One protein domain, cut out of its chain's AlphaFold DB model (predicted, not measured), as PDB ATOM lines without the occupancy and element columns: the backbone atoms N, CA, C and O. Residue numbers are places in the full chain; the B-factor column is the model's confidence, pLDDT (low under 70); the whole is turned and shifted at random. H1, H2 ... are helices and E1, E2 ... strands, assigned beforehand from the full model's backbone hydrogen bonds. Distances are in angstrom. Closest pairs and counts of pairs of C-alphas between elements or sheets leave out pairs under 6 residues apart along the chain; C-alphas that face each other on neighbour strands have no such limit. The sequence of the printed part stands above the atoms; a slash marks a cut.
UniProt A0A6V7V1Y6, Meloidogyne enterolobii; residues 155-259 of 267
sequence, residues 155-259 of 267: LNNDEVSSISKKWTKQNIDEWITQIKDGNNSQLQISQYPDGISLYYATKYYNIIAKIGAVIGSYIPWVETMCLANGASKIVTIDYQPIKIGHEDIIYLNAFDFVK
ATOM      1  N   LEU A 155       5.303  17.511  16.231       56.28
ATOM      2  CA  LEU A 155       5.490  17.534  17.682       56.28
ATOM      3  C   LEU A 155       6.574  18.541  18.072       56.28
ATOM      4  O   LEU A 155       7.629  18.619  17.437       56.28
ATOM      5  N   ASN A 156       6.328  19.294  19.141       62.12
ATOM      6  CA  ASN A 156       7.353  20.129  19.763       62.12
ATOM      7  C   ASN A 156       8.328  19.271  20.604       62.12
ATOM      8  O   ASN A 156       8.093  18.088  20.857       62.12
ATOM      9  N   ASN A 157       9.438  19.864  21.050       63.25
ATOM     10  CA  ASN A 157      10.480  19.143  21.794       63.25
ATOM     11  C   ASN A 157       9.979  18.507  23.109       63.25
ATOM     12  O   ASN A 157      10.484  17.452  23.504       63.25
ATOM     13  N   ASP A 158       8.988  19.108  23.768       66.00
ATOM     14  CA  ASP A 158       8.462  18.630  25.052       66.00
ATOM     15  C   ASP A 158       7.577  17.387  24.875       66.00
ATOM     16  O   ASP A 158       7.689  16.416  25.630       66.00
ATOM     17  N   GLU A 159       6.761  17.357  23.820       65.94
ATOM     18  CA  GLU A 159       5.968  16.186  23.439       65.94
ATOM     19  C   GLU A 159       6.850  15.042  22.935       65.94
ATOM     20  O   GLU A 159       6.639  13.888  23.303       65.94
ATOM     21  N   VAL A 160       7.895  15.351  22.162       64.88
ATOM     22  CA  VAL A 160       8.907  14.369  21.741       64.88
ATOM     23  C   VAL A 160       9.553  13.710  22.962       64.88
ATOM     24  O   VAL A 160       9.690  12.487  22.999       64.88
ATOM     25  N   SER A 161       9.912  14.492  23.981       64.75
ATOM     26  CA  SER A 161      10.521  13.997  25.223       64.75
ATOM     27  C   SER A 161       9.585  13.088  26.032       64.75
ATOM     28  O   SER A 161      10.039  12.092  26.608       64.75
ATOM     29  N   SER A 162       8.282  13.391  26.066       67.19
ATOM     30  CA  SER A 162       7.302  12.614  26.836       67.19
ATOM     31  C   SER A 162       6.963  11.263  26.197       67.19
ATOM     32  O   SER A 162       6.771  10.292  26.930       67.19
ATOM     33  N   ILE A 163       6.969  11.171  24.862       69.00
ATOM     34  CA  ILE A 163       6.687   9.923  24.125       69.00
ATOM     35  C   ILE A 163       7.939   9.112  23.763       69.00
ATOM     36  O   ILE A 163       7.820   7.982  23.290       69.00
ATOM     37  N   SER A 164       9.138   9.679  23.939       69.50
ATOM     38  CA  SER A 164      10.395   9.000  23.608       69.50
ATOM     39  C   SER A 164      10.546   7.699  24.385       69.50
ATOM     40  O   SER A 164      10.372   7.664  25.609       69.50
ATOM     41  N   LYS A 165      10.989   6.643  23.696       79.38
ATOM     42  CA  LYS A 165      11.423   5.408  24.361       79.38
ATOM     43  C   LYS A 165      12.604   5.740  25.267       79.38
ATOM     44  O   LYS A 165      13.510   6.468  24.860       79.38
ATOM     45  N   LYS A 166      12.601   5.233  26.498       87.69
ATOM     46  CA  LYS A 166      13.670   5.487  27.474       87.69
ATOM     47  C   LYS A 166      14.471   4.215  27.684       87.69
ATOM     48  O   LYS A 166      13.952   3.245  28.226       87.69
ATOM     49  N   TRP A 167      15.731   4.239  27.271       92.50
ATOM     50  CA  TRP A 167      16.692   3.178  27.548       92.50
ATOM     51  C   TRP A 167      17.661   3.690  28.605       92.50
ATOM     52  O   TRP A 167      18.486   4.565  28.336       92.50
ATOM     53  N   THR A 168      17.517   3.207  29.837       94.25
ATOM     54  CA  THR A 168      18.378   3.649  30.937       94.25
ATOM     55  C   THR A 168      19.712   2.909  30.899       94.25
ATOM     56  O   THR A 168      19.787   1.779  30.416       94.25
ATOM     57  N   LYS A 169      20.756   3.537  31.453       96.12
ATOM     58  CA  LYS A 169      22.055   2.887  31.641       96.12
ATOM     59  C   LYS A 169      21.918   1.582  32.421       96.12
ATOM     60  O   LYS A 169      22.404   0.560  31.967       96.12
ATOM     61  N   GLN A 170      21.174   1.613  33.528       94.31
ATOM     62  CA  GLN A 170      20.942   0.445  34.374       94.31
ATOM     63  C   GLN A 170      20.364  -0.731  33.574       94.31
ATOM     64  O   GLN A 170      20.912  -1.824  33.626       94.31
ATOM     65  N   ASN A 171      19.302  -0.509  32.791       89.75
ATOM     66  CA  ASN A 171      18.692  -1.581  31.997       89.75
ATOM     67  C   ASN A 171      19.665  -2.156  30.953       89.75
ATOM     68  O   ASN A 171      19.661  -3.359  30.707       89.75
ATOM     69  N   ILE A 172      20.486  -1.304  30.337       93.88
ATOM     70  CA  ILE A 172      21.474  -1.725  29.338       93.88
ATOM     71  C   ILE A 172      22.606  -2.523  30.006       93.88
ATOM     72  O   ILE A 172      22.925  -3.616  29.538       93.88
ATOM     73  N   ASP A 173      23.155  -2.032  31.120       95.06
ATOM     74  CA  ASP A 173      24.225  -2.688  31.887       95.06
ATOM     75  C   ASP A 173      23.776  -4.053  32.426       95.06
ATOM     76  O   ASP A 173      24.518  -5.037  32.351       95.06
ATOM     77  N   GLU A 174      22.538  -4.138  32.923       91.38
ATOM     78  CA  GLU A 174      21.921  -5.391  33.364       91.38
ATOM     79  C   GLU A 174      21.865  -6.414  32.222       91.38
ATOM     80  O   GLU A 174      22.225  -7.576  32.416       91.38
ATOM     81  N   TRP A 175      21.460  -5.998  31.019       89.81
ATOM     82  CA  TRP A 175      21.377  -6.892  29.858       89.81
ATOM     83  C   TRP A 175      22.761  -7.322  29.375       89.81
ATOM     84  O   TRP A 175      22.974  -8.503  29.107       89.81
ATOM     85  N   ILE A 176      23.726  -6.399  29.319       92.56
ATOM     86  CA  ILE A 176      25.118  -6.721  28.978       92.56
ATOM     87  C   ILE A 176      25.682  -7.761  29.954       92.56
ATOM     88  O   ILE A 176      26.316  -8.726  29.525       92.56
ATOM     89  N   THR A 177      25.440  -7.580  31.253       91.81
ATOM     90  CA  THR A 177      25.921  -8.488  32.306       91.81
ATOM     91  C   THR A 177      25.291  -9.871  32.168       91.81
ATOM     92  O   THR A 177      26.009 -10.863  32.095       91.81
ATOM     93  N   GLN A 178      23.966  -9.944  32.003       87.62
ATOM     94  CA  GLN A 178      23.252 -11.210  31.795       87.62
ATOM     95  C   GLN A 178      23.791 -12.006  30.599       87.62
ATOM     96  O   GLN A 178      24.013 -13.212  30.708       87.62
ATOM     97  N   ILE A 179      24.057 -11.325  29.479       88.19
ATOM     98  CA  ILE A 179      24.612 -11.948  28.270       88.19
ATOM     99  C   ILE A 179      26.035 -12.474  28.520       88.19
ATOM    100  O   ILE A 179      26.371 -13.582  28.086       88.19
ATOM    101  N   LYS A 180      26.879 -11.701  29.220       89.19
ATOM    102  CA  LYS A 180      28.260 -12.098  29.558       89.19
ATOM    103  C   LYS A 180      28.305 -13.293  30.505       89.19
ATOM    104  O   LYS A 180      29.118 -14.192  30.297       89.19
ATOM    105  N   ASP A 181      27.400 -13.337  31.475       88.06
ATOM    106  CA  ASP A 181      27.307 -14.417  32.462       88.06
ATOM    107  C   ASP A 181      26.704 -15.707  31.877       88.06
ATOM    108  O   ASP A 181      26.578 -16.719  32.565       88.06
ATOM    109  N   GLY A 182      26.297 -15.689  30.602       79.31
ATOM    110  CA  GLY A 182      25.600 -16.804  29.966       79.31
ATOM    111  C   GLY A 182      24.175 -17.001  30.488       79.31
ATOM    112  O   GLY A 182      23.504 -17.948  30.074       79.31
ATOM    113  N   ASN A 183      23.684 -16.092  31.338       74.75
ATOM    114  CA  ASN A 183      22.288 -16.000  31.744       74.75
ATOM    115  C   ASN A 183      21.486 -15.304  30.641       74.75
ATOM    116  O   ASN A 183      20.898 -14.237  30.819       74.75
ATOM    117  N   ASN A 184      21.497 -15.939  29.470       66.12
ATOM    118  CA  ASN A 184      20.782 -15.532  28.272       66.12
ATOM    119  C   ASN A 184      19.282 -15.779  28.470       66.12
ATOM    120  O   ASN A 184      18.709 -16.665  27.829       66.12
ATOM    121  N   SER A 185      18.671 -15.072  29.420       55.38
ATOM    122  CA  SER A 185      17.273 -15.253  29.790       55.38
ATOM    123  C   SER A 185      16.392 -15.384  28.540       55.38
ATOM    124  O   SER A 185      16.589 -14.688  27.539       55.38
ATOM    125  N   GLN A 186      15.395 -16.274  28.608       53.09
ATOM    126  CA  GLN A 186      14.391 -16.563  27.566       53.09
ATOM    127  C   GLN A 186      13.579 -15.333  27.096       53.09
ATOM    128  O   GLN A 186      12.620 -15.464  26.337       53.09
ATOM    129  N   LEU A 187      13.934 -14.125  27.521       49.97
ATOM    130  CA  LEU A 187      13.348 -12.889  27.039       49.97
ATOM    131  C   LEU A 187      14.209 -12.240  25.946       49.97
ATOM    132  O   LEU A 187      13.636 -11.771  24.985       49.97
ATOM    133  N   GLN A 188      15.546 -12.250  26.001       58.66
ATOM    134  CA  GLN A 188      16.374 -11.416  25.099       58.66
ATOM    135  C   GLN A 188      16.689 -12.076  23.750       58.66
ATOM    136  O   GLN A 188      16.625 -11.441  22.701       58.66
ATOM    137  N   ILE A 189      17.030 -13.367  23.770       59.44
ATOM    138  CA  ILE A 189      17.382 -14.131  22.565       59.44
ATOM    139  C   ILE A 189      16.127 -14.666  21.855       59.44
ATOM    140  O   ILE A 189      16.113 -14.814  20.638       59.44
ATOM    141  N   SER A 190      15.064 -14.944  22.608       57.06
ATOM    142  CA  SER A 190      13.801 -15.497  22.100       57.06
ATOM    143  C   SER A 190      12.700 -14.458  21.898       57.06
ATOM    144  O   SER A 190      11.611 -14.826  21.465       57.06
ATOM    145  N   GLN A 191      12.967 -13.173  22.160       62.75
ATOM    146  CA  GLN A 191      12.047 -12.071  21.838       62.75
ATOM    147  C   GLN A 191      11.692 -12.033  20.352       62.75
ATOM    148  O   GLN A 191      10.567 -11.695  19.991       62.75
ATOM    149  N   TYR A 192      12.637 -12.441  19.506       64.62
ATOM    150  CA  TYR A 192      12.412 -12.678  18.093       64.62
ATOM    151  C   TYR A 192      12.905 -14.081  17.738       64.62
ATOM    152  O   TYR A 192      13.958 -14.487  18.238       64.62
ATOM    153  N   PRO A 193      12.208 -14.813  16.849       66.25
ATOM    154  CA  PRO A 193      12.677 -16.107  16.346       66.25
ATOM    155  C   PRO A 193      14.128 -16.074  15.832       66.25
ATOM    156  O   PRO A 193      14.847 -17.063  15.947       66.25
ATOM    157  N   ASP A 194      14.574 -14.913  15.343       70.25
ATOM    158  CA  ASP A 194      15.911 -14.693  14.782       70.25
ATOM    159  C   ASP A 194      16.980 -14.287  15.818       70.25
ATOM    160  O   ASP A 194      18.166 -14.196  15.487       70.25
ATOM    161  N   GLY A 195      16.607 -14.050  17.082       77.31
ATOM    162  CA  GLY A 195      17.535 -13.547  18.101       77.31
ATOM    163  C   GLY A 195      18.650 -14.528  18.464       77.31
ATOM    164  O   GLY A 195      19.766 -14.102  18.763       77.31
ATOM    165  N   ILE A 196      18.405 -15.839  18.340       79.56
ATOM    166  CA  ILE A 196      19.436 -16.884  18.500       79.56
ATOM    167  C   ILE A 196      20.545 -16.702  17.461       79.56
ATOM    168  O   ILE A 196      21.732 -16.717  17.797       79.56
ATOM    169  N   SER A 197      20.159 -16.493  16.203       80.00
ATOM    170  CA  SER A 197      21.094 -16.310  15.095       80.00
ATOM    171  C   SER A 197      21.939 -15.051  15.288       80.00
ATOM    172  O   SER A 197      23.154 -15.095  15.098       80.00
ATOM    173  N   LEU A 198      21.325 -13.945  15.727       83.25
ATOM    174  CA  LEU A 198      22.031 -12.688  16.007       83.25
ATOM    175  C   LEU A 198      22.992 -12.798  17.198       83.25
ATOM    176  O   LEU A 198      24.135 -12.341  17.103       83.25
ATOM    177  N   TYR A 199      22.580 -13.448  18.289       85.06
ATOM    178  CA  TYR A 199      23.453 -13.686  19.440       85.06
ATOM    179  C   TYR A 199      24.719 -14.440  19.026       85.06
ATOM    180  O   TYR A 199      25.837 -13.993  19.287       85.06
ATOM    181  N   TYR A 200      24.562 -15.563  18.327       85.19
ATOM    182  CA  TYR A 200      25.719 -16.331  17.888       85.19
ATOM    183  C   TYR A 200      26.543 -15.580  16.836       85.19
ATOM    184  O   TYR A 200      27.768 -15.702  16.836       85.19
ATOM    185  N   ALA A 201      25.917 -14.770  15.975       86.50
ATOM    186  CA  ALA A 201      26.643 -13.980  14.985       86.50
ATOM    187  C   ALA A 201      27.543 -12.949  15.668       86.50
ATOM    188  O   ALA A 201      28.726 -12.871  15.353       86.50
ATOM    189  N   THR A 202      27.018 -12.211  16.644       88.25
ATOM    190  CA  THR A 202      27.804 -11.224  17.403       88.25
ATOM    191  C   THR A 202      28.880 -11.872  18.275       88.25
ATOM    192  O   THR A 202      29.935 -11.276  18.466       88.25
ATOM    193  N   LYS A 203      28.656 -13.099  18.756       87.25
ATOM    194  CA  LYS A 203      29.621 -13.847  19.572       87.25
ATOM    195  C   LYS A 203      30.773 -14.447  18.766       87.25
ATOM    196  O   LYS A 203      31.915 -14.417  19.214       87.25
ATOM    197  N   TYR A 204      30.480 -15.041  17.610       87.00
ATOM    198  CA  TYR A 204      31.475 -15.778  16.823       87.00
ATOM    199  C   TYR A 204      32.127 -14.945  15.723       87.00
ATOM    200  O   TYR A 204      33.217 -15.293  15.263       87.00
ATOM    201  N   TYR A 205      31.508 -13.837  15.306       86.25
ATOM    202  CA  TYR A 205      32.170 -12.881  14.431       86.25
ATOM    203  C   TYR A 205      32.938 -11.843  15.219       86.25
ATOM    204  O   TYR A 205      32.436 -11.254  16.167       86.25
ATOM    205  N   ASN A 206      34.173 -11.588  14.784       88.38
ATOM    206  CA  ASN A 206      35.015 -10.596  15.424       88.38
ATOM    207  C   ASN A 206      34.414  -9.194  15.241       88.38
ATOM    208  O   ASN A 206      34.561  -8.574  14.178       88.38
ATOM    209  N   ILE A 207      33.762  -8.712  16.294       93.31
ATOM    210  CA  ILE A 207      33.256  -7.346  16.437       93.31
ATOM    211  C   ILE A 207      34.015  -6.556  17.508       93.31
ATOM    212  O   ILE A 207      33.653  -5.418  17.796       93.31
ATOM    213  N   ILE A 208      35.085  -7.133  18.062       96.44
ATOM    214  CA  ILE A 208      35.869  -6.526  19.134       96.44
ATOM    215  C   ILE A 208      36.398  -5.167  18.676       96.44
ATOM    216  O   ILE A 208      36.963  -5.036  17.587       96.44
ATOM    217  N   ALA A 209      36.192  -4.161  19.523       96.56
ATOM    218  CA  ALA A 209      36.550  -2.764  19.318       96.56
ATOM    219  C   ALA A 209      35.912  -2.089  18.087       96.56
ATOM    220  O   ALA A 209      36.235  -0.935  17.790       96.56
ATOM    221  N   LYS A 210      34.979  -2.748  17.385       96.69
ATOM    222  CA  LYS A 210      34.299  -2.164  16.222       96.69
ATOM    223  C   LYS A 210      33.154  -1.251  16.638       96.69
ATOM    224  O   LYS A 210      32.520  -1.453  17.671       96.69
ATOM    225  N   ILE A 211      32.869  -0.288  15.766       95.62
ATOM    226  CA  ILE A 211      31.673   0.548  15.838       95.62
ATOM    227  C   ILE A 211      30.597  -0.103  14.968       95.62
ATOM    228  O   ILE A 211      30.814  -0.316  13.773       95.62
ATOM    229  N   GLY A 212      29.463  -0.447  15.572       92.38
ATOM    230  CA  GLY A 212      28.315  -1.044  14.889       92.38
ATOM    231  C   GLY A 212      27.217  -0.024  14.598       92.38
ATOM    232  O   GLY A 212      27.125   1.005  15.262       92.38
ATOM    233  N   ALA A 213      26.358  -0.335  13.628       92.19
ATOM    234  CA  ALA A 213      25.110   0.384  13.398       92.19
ATOM    235  C   ALA A 213      23.933  -0.592  13.503       92.19
ATOM    236  O   ALA A 213      23.969  -1.661  12.892       92.19
ATOM    237  N   VAL A 214      22.907  -0.222  14.266       92.19
ATOM    238  CA  VAL A 214      21.657  -0.981  14.415       92.19
ATOM    239  C   VAL A 214      20.524  -0.103  13.902       92.19
ATOM    240  O   VAL A 214      20.407   1.048  14.309       92.19
ATOM    241  N   ILE A 215      19.713  -0.615  12.977       89.19
ATOM    242  CA  ILE A 215      18.625   0.142  12.348       89.19
ATOM    243  C   ILE A 215      17.291  -0.466  12.774       89.19
ATOM    244  O   ILE A 215      17.084  -1.660  12.570       89.19
ATOM    245  N   GLY A 216      16.388   0.362  13.304       82.62
ATOM    246  CA  GLY A 216      15.023  -0.038  13.653       82.62
ATOM    247  C   GLY A 216      14.976  -0.951  14.876       82.62
ATOM    248  O   GLY A 216      14.768  -2.156  14.749       82.62
ATOM    249  N   SER A 217      15.161  -0.375  16.063       83.50
ATOM    250  CA  SER A 217      15.251  -1.133  17.312       83.50
ATOM    251  C   SER A 217      14.267  -0.582  18.341       83.50
ATOM    252  O   SER A 217      14.329   0.575  18.755       83.50
ATOM    253  N   TYR A 218      13.308  -1.413  18.759       78.88
ATOM    254  CA  TYR A 218      12.303  -1.016  19.749       78.88
ATOM    255  C   TYR A 218      12.861  -1.010  21.185       78.88
ATOM    256  O   TYR A 218      12.478  -0.183  22.013       78.88
ATOM    257  N   ILE A 219      13.809  -1.898  21.466       85.62
ATOM    258  CA  ILE A 219      14.497  -2.111  22.750       85.62
ATOM    259  C   ILE A 219      15.985  -2.353  22.470       85.62
ATOM    260  O   ILE A 219      16.286  -2.767  21.362       85.62
ATOM    261  N   PRO A 220      16.923  -2.168  23.413       89.50
ATOM    262  CA  PRO A 220      18.362  -2.225  23.120       89.50
ATOM    263  C   PRO A 220      18.926  -3.659  23.011       89.50
ATOM    264  O   PRO A 220      19.977  -3.951  23.566       89.50
ATOM    265  N   TRP A 221      18.222  -4.592  22.370       87.19
ATOM    266  CA  TRP A 221      18.567  -6.022  22.378       87.19
ATOM    267  C   TRP A 221      19.789  -6.367  21.509       87.19
ATOM    268  O   TRP A 221      20.708  -7.034  21.978       87.19
ATOM    269  N   VAL A 222      19.853  -5.888  20.262       90.94
ATOM    270  CA  VAL A 222      21.029  -6.102  19.393       90.94
ATOM    271  C   VAL A 222      22.207  -5.267  19.884       90.94
ATOM    272  O   VAL A 222      23.355  -5.714  19.843       90.94
ATOM    273  N   GLU A 223      21.921  -4.063  20.374       94.19
ATOM    274  CA  GLU A 223      22.894  -3.159  20.968       94.19
ATOM    275  C   GLU A 223      23.628  -3.830  22.137       94.19
ATOM    276  O   GLU A 223      24.862  -3.874  22.143       94.19
ATOM    277  N   THR A 224      22.890  -4.415  23.088       93.12
ATOM    278  CA  THR A 224      23.488  -5.088  24.251       93.12
ATOM    279  C   THR A 224      24.232  -6.358  23.855       93.12
ATOM    280  O   THR A 224      25.315  -6.589  24.387       93.12
ATOM    281  N   MET A 225      23.742  -7.141  22.883       92.00
ATOM    282  CA  MET A 225      24.481  -8.295  22.342       92.00
ATOM    283  C   MET A 225      25.827  -7.883  21.733       92.00
ATOM    284  O   MET A 225      26.842  -8.539  21.978       92.00
ATOM    285  N   CYS A 226      25.865  -6.789  20.966       94.88
ATOM    286  CA  CYS A 226      27.106  -6.296  20.372       94.88
ATOM    287  C   CYS A 226      28.093  -5.794  21.437       94.88
ATOM    288  O   CYS A 226      29.270  -6.159  21.395       94.88
ATOM    289  N   LEU A 227      27.627  -4.982  22.392       96.06
ATOM    290  CA  LEU A 227      28.468  -4.450  23.473       96.06
ATOM    291  C   LEU A 227      28.980  -5.568  24.394       96.06
ATOM    292  O   LEU A 227      30.158  -5.587  24.757       96.06
ATOM    293  N   ALA A 228      28.134  -6.548  24.721       93.75
ATOM    294  CA  ALA A 228      28.527  -7.706  25.519       93.75
ATOM    295  C   ALA A 228      29.650  -8.519  24.861       93.75
ATOM    296  O   ALA A 228      30.556  -8.982  25.555       93.75
ATOM    297  N   ASN A 229      29.624  -8.619  23.529       93.81
ATOM    298  CA  ASN A 229      30.619  -9.322  22.719       93.81
ATOM    299  C   ASN A 229      31.773  -8.416  22.227       93.81
ATOM    300  O   ASN A 229      32.544  -8.800  21.346       93.81
ATOM    301  N   GLY A 230      31.939  -7.229  22.822       95.50
ATOM    302  CA  GLY A 230      33.158  -6.426  22.702       95.50
ATOM    303  C   GLY A 230      33.143  -5.326  21.641       95.50
ATOM    304  O   GLY A 230      34.200  -4.742  21.392       95.50
ATOM    305  N   ALA A 231      31.999  -5.010  21.027       97.75
ATOM    306  CA  ALA A 231      31.882  -3.784  20.236       97.75
ATOM    307  C   ALA A 231      32.213  -2.556  21.104       97.75
ATOM    308  O   ALA A 231      31.844  -2.502  22.274       97.75
ATOM    309  N   SER A 232      32.914  -1.572  20.538       97.44
ATOM    310  CA  SER A 232      33.316  -0.365  21.279       97.44
ATOM    311  C   SER A 232      32.212   0.682  21.348       97.44
ATOM    312  O   SER A 232      32.207   1.512  22.250       97.44
ATOM    313  N   LYS A 233      31.318   0.697  20.356       98.06
ATOM    314  CA  LYS A 233      30.240   1.678  20.253       98.06
ATOM    315  C   LYS A 233      29.158   1.190  19.309       98.06
ATOM    316  O   LYS A 233      29.463   0.552  18.301       98.06
ATOM    317  N   ILE A 234      27.915   1.555  19.586       97.69
ATOM    318  CA  ILE A 234      26.777   1.275  18.714       97.69
ATOM    319  C   ILE A 234      26.086   2.574  18.323       97.69
ATOM    320  O   ILE A 234      25.856   3.453  19.148       97.69
ATOM    321  N   VAL A 235      25.765   2.706  17.043       95.12
ATOM    322  CA  VAL A 235      24.926   3.778  16.514       95.12
ATOM    323  C   VAL A 235      23.552   3.190  16.220       95.12
ATOM    324  O   VAL A 235      23.389   2.447  15.254       95.12
ATOM    325  N   THR A 236      22.565   3.517  17.045       94.00
ATOM    326  CA  THR A 236      21.172   3.123  16.827       94.00
ATOM    327  C   THR A 236      20.482   4.181  15.975       94.00
ATOM    328  O   THR A 236      20.433   5.358  16.341       94.00
ATOM    329  N   ILE A 237      19.948   3.759  14.832       89.62
ATOM    330  CA  ILE A 237      19.246   4.610  13.877       89.62
ATOM    331  C   ILE A 237      17.771   4.227  13.881       89.62
ATOM    332  O   ILE A 237      17.419   3.099  13.536       89.62
ATOM    333  N   ASP A 238      16.902   5.167  14.244       85.69
ATOM    334  CA  ASP A 238      15.460   4.920  14.310       85.69
ATOM    335  C   ASP A 238      14.654   6.139  13.842       85.69
ATOM    336  O   ASP A 238      15.132   7.278  13.855       85.69
ATOM    337  N   TYR A 239      13.421   5.899  13.402       79.00
ATOM    338  CA  TYR A 239      12.476   6.951  13.034       79.00
ATOM    339  C   TYR A 239      11.864   7.606  14.274       79.00
ATOM    340  O   TYR A 239      11.585   8.808  14.262       79.00
ATOM    341  N   GLN A 240      11.688   6.831  15.346       78.44
ATOM    342  CA  GLN A 240      11.151   7.303  16.615       78.44
ATOM    343  C   GLN A 240      12.275   7.829  17.518       78.44
ATOM    344  O   GLN A 240      13.392   7.308  17.490       78.44
ATOM    345  N   PRO A 241      12.012   8.870  18.325       80.62
ATOM    346  CA  PRO A 241      12.985   9.394  19.270       80.62
ATOM    347  C   PRO A 241      13.234   8.391  20.406       80.62
ATOM    348  O   PRO A 241      12.301   7.853  21.011       80.62
ATOM    349  N   ILE A 242      14.512   8.154  20.701       86.75
ATOM    350  CA  ILE A 242      14.955   7.278  21.786       86.75
ATOM    351  C   ILE A 242      15.877   8.087  22.693       86.75
ATOM    352  O   ILE A 242      16.909   8.604  22.263       86.75
ATOM    353  N   LYS A 243      15.517   8.187  23.972       90.00
ATOM    354  CA  LYS A 243      16.391   8.732  25.005       90.00
ATOM    355  C   LYS A 243      17.275   7.609  25.531       90.00
ATOM    356  O   LYS A 243      16.809   6.744  26.274       90.00
ATOM    357  N   ILE A 244      18.544   7.655  25.149       93.12
ATOM    358  CA  ILE A 244      19.553   6.661  25.510       93.12
ATOM    359  C   ILE A 244      20.416   7.208  26.649       93.12
ATOM    360  O   ILE A 244      20.956   8.307  26.553       93.12
ATOM    361  N   GLY A 245      20.503   6.454  27.743       93.88
ATOM    362  CA  GLY A 245      21.275   6.811  28.935       93.88
ATOM    363  C   GLY A 245      22.665   6.180  29.019       93.88
ATOM    364  O   GLY A 245      23.343   6.415  30.010       93.88
ATOM    365  N   HIS A 246      23.069   5.377  28.034       96.88
ATOM    366  CA  HIS A 246      24.339   4.651  28.026       96.88
ATOM    367  C   HIS A 246      25.326   5.283  27.039       96.88
ATOM    368  O   HIS A 246      25.006   5.475  25.866       96.88
ATOM    369  N   GLU A 247      26.532   5.582  27.508       96.50
ATOM    370  CA  GLU A 247      27.579   6.327  26.795       96.50
ATOM    371  C   GLU A 247      28.068   5.663  25.495       96.50
ATOM    372  O   GLU A 247      28.417   6.352  24.531       96.50
ATOM    373  N   ASP A 248      28.042   4.332  25.443       97.88
ATOM    374  CA  ASP A 248      28.501   3.569  24.276       97.88
ATOM    375  C   ASP A 248      27.428   3.382  23.194       97.88
ATOM    376  O   ASP A 248      27.685   2.723  22.183       97.88
ATOM    377  N   ILE A 249      26.237   3.967  23.367       97.06
ATOM    378  CA  ILE A 249      25.169   3.922  22.365       97.06
ATOM    379  C   ILE A 249      24.780   5.344  21.952       97.06
ATOM    380  O   ILE A 249      24.340   6.163  22.757       97.06
ATOM    381  N   ILE A 250      24.910   5.634  20.660       94.25
ATOM    382  CA  ILE A 250      24.524   6.908  20.052       94.25
ATOM    383  C   ILE A 250      23.189   6.731  19.336       94.25
ATOM    384  O   ILE A 250      23.071   5.893  18.448       94.25
ATOM    385  N   TYR A 251      22.212   7.576  19.660       91.44
ATOM    386  CA  TYR A 251      20.979   7.688  18.884       91.44
ATOM    387  C   TYR A 251      21.159   8.634  17.692       91.44
ATOM    388  O   TYR A 251      21.632   9.765  17.854       91.44
ATOM    389  N   LEU A 252      20.719   8.205  16.510       87.88
ATOM    390  CA  LEU A 252      20.523   9.060  15.343       87.88
ATOM    391  C   LEU A 252      19.093   8.910  14.821       87.88
ATOM    392  O   LEU A 252      18.631   7.807  14.544       87.88
ATOM    393  N   ASN A 253      18.413  10.034  14.604       84.12
ATOM    394  CA  ASN A 253      17.155  10.006  13.872       84.12
ATOM    395  C   ASN A 253      17.418   9.637  12.402       84.12
ATOM    396  O   ASN A 253      18.301  10.218  11.766       84.12
ATOM    397  N   ALA A 254      16.639   8.704  11.853       81.31
ATOM    398  CA  ALA A 254      16.786   8.221  10.480       81.31
ATOM    399  C   ALA A 254      16.736   9.350   9.431       81.31
ATOM    400  O   ALA A 254      17.537   9.366   8.496       81.31
ATOM    401  N   PHE A 255      15.860  10.346   9.600       76.38
ATOM    402  CA  PHE A 255      15.776  11.469   8.664       76.38
ATOM    403  C   PHE A 255      16.950  12.440   8.813       76.38
ATOM    404  O   PHE A 255      17.427  12.992   7.817       76.38
ATOM    405  N   ASP A 256      17.445  12.643  10.033       76.94
ATOM    406  CA  ASP A 256      18.627  13.476  10.265       76.94
ATOM    407  C   ASP A 256      19.889  12.822   9.722       76.94
ATOM    408  O   ASP A 256      20.722  13.504   9.123       76.94
ATOM    409  N   PHE A 257      20.024  11.506   9.889       76.94
ATOM    410  CA  PHE A 257      21.139  10.727   9.358       76.94
ATOM    411  C   PHE A 257      21.303  10.952   7.853       76.94
ATOM    412  O   PHE A 257      22.399  11.266   7.388       76.94
ATOM    413  N   VAL A 258      20.200  10.893   7.107       72.94
ATOM    414  CA  VAL A 258      20.208  11.094   5.655       72.94
ATOM    415  C   VAL A 258      20.467  12.561   5.279       72.94
ATOM    416  O   VAL A 258      21.218  12.836   4.343       72.94
ATOM    417  N   LYS A 259      19.924  13.530   6.031       68.38
ATOM    418  CA  LYS A 259      20.164  14.969   5.789       68.38
ATOM    419  C   LYS A 259      21.602  15.404   6.085       68.38
ATOM    420  O   LYS A 259      22.084  16.356   5.471       68.38
TER     421      LYS A 259
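AT A GLANCE: This is residues 155 to 259 of the 267 residues of a protein of Meloidogyne enterolobii (UniProt A0A6V7V1Y6). Helix H4 lies in the middle of this domain, between a small parallel sheet of E2, E3 and E5 on one side and the helices H2 and H3 on its other sides. A short two-strand ribbon of E1 and E4 leads from H1, at one end of the longest axis, towards H2, while H5 stands up from the opposite face of the sheet to H4. The printed part has 105 residues, with five named helices and five named strands in the order H1 E1 H2 H3 E2 H4 E3 E4 E5 H5. The sheet order is E2 E3 E5, both sheets are parallel, and the class is mixed, helices and strands. The whole is compact, with a radius of gyration of the C-alphas of 14.0 A, yet elongated in outline, spanning 42 by 26 by 26 A.

IN THESE COORDINATES: H1 is residues 157 to 163, beginning at C-alpha 157 (10.480, 19.143, 21.794). E1, residues 165 to 167, precedes H2, residues 169 to 180, 16.4 A long. H3 is residues 195 to 204, 14.2 A. E2, residues 211 to 215, measures 13.5 A, and H4, residues 221 to 228, 10.6 A. E3, residues 233 to 238, measures 16.3 A and begins at C-alpha 233 (30.240, 1.678, 20.253). E4 is residues 242 to 244; E5, residues 249 to 253, measures 13.2 A. H5, residues 254 to 259, ends at C-alpha 259 (20.164, 14.969, 5.789).

HOW THE PARTS SIT: E2 and E3 are parallel at 18 degrees, with N 235 and O 212 2.8 A apart, within hydrogen-bond range. E3 and E5 are parallel at 26 degrees, with N 250 and O 234 at 2.8 A. H4 is on the sheet at a height of 9.1 A and runs along the strands; E2, H4, E3 form a strand-helix-strand unit, two parallel neighbour strands with a helix between, and its crossover is right-handed. H3 touches H4 at Thr 202 and Cys 226, C-alphas 5.8 A apart, at a shallow tilt of 20 degrees. H2 touches H4 at Ile 176 and Ala 228, C-alphas 5.0 A apart, at a tilt of 68 degrees, only just steep. H5 is on the opposite face from H4. E1 and E4 are parallel at 16 degrees, with N 243 and O 165 at 2.8 A. H1 touches no helix. In H1, H2, H3, H4 and H5 every O i to N i+4 pair is within hydrogen-bond range.

THE WHOLE: The C-alphas of Asn 156 and Tyr 204 are the two farthest apart, at 43.4 A. The printed part has no cut. The link from H2 to H3, of 14 residues, is long. Residues 155 to 164, 184 to 193 and 259 have pLDDT under 70.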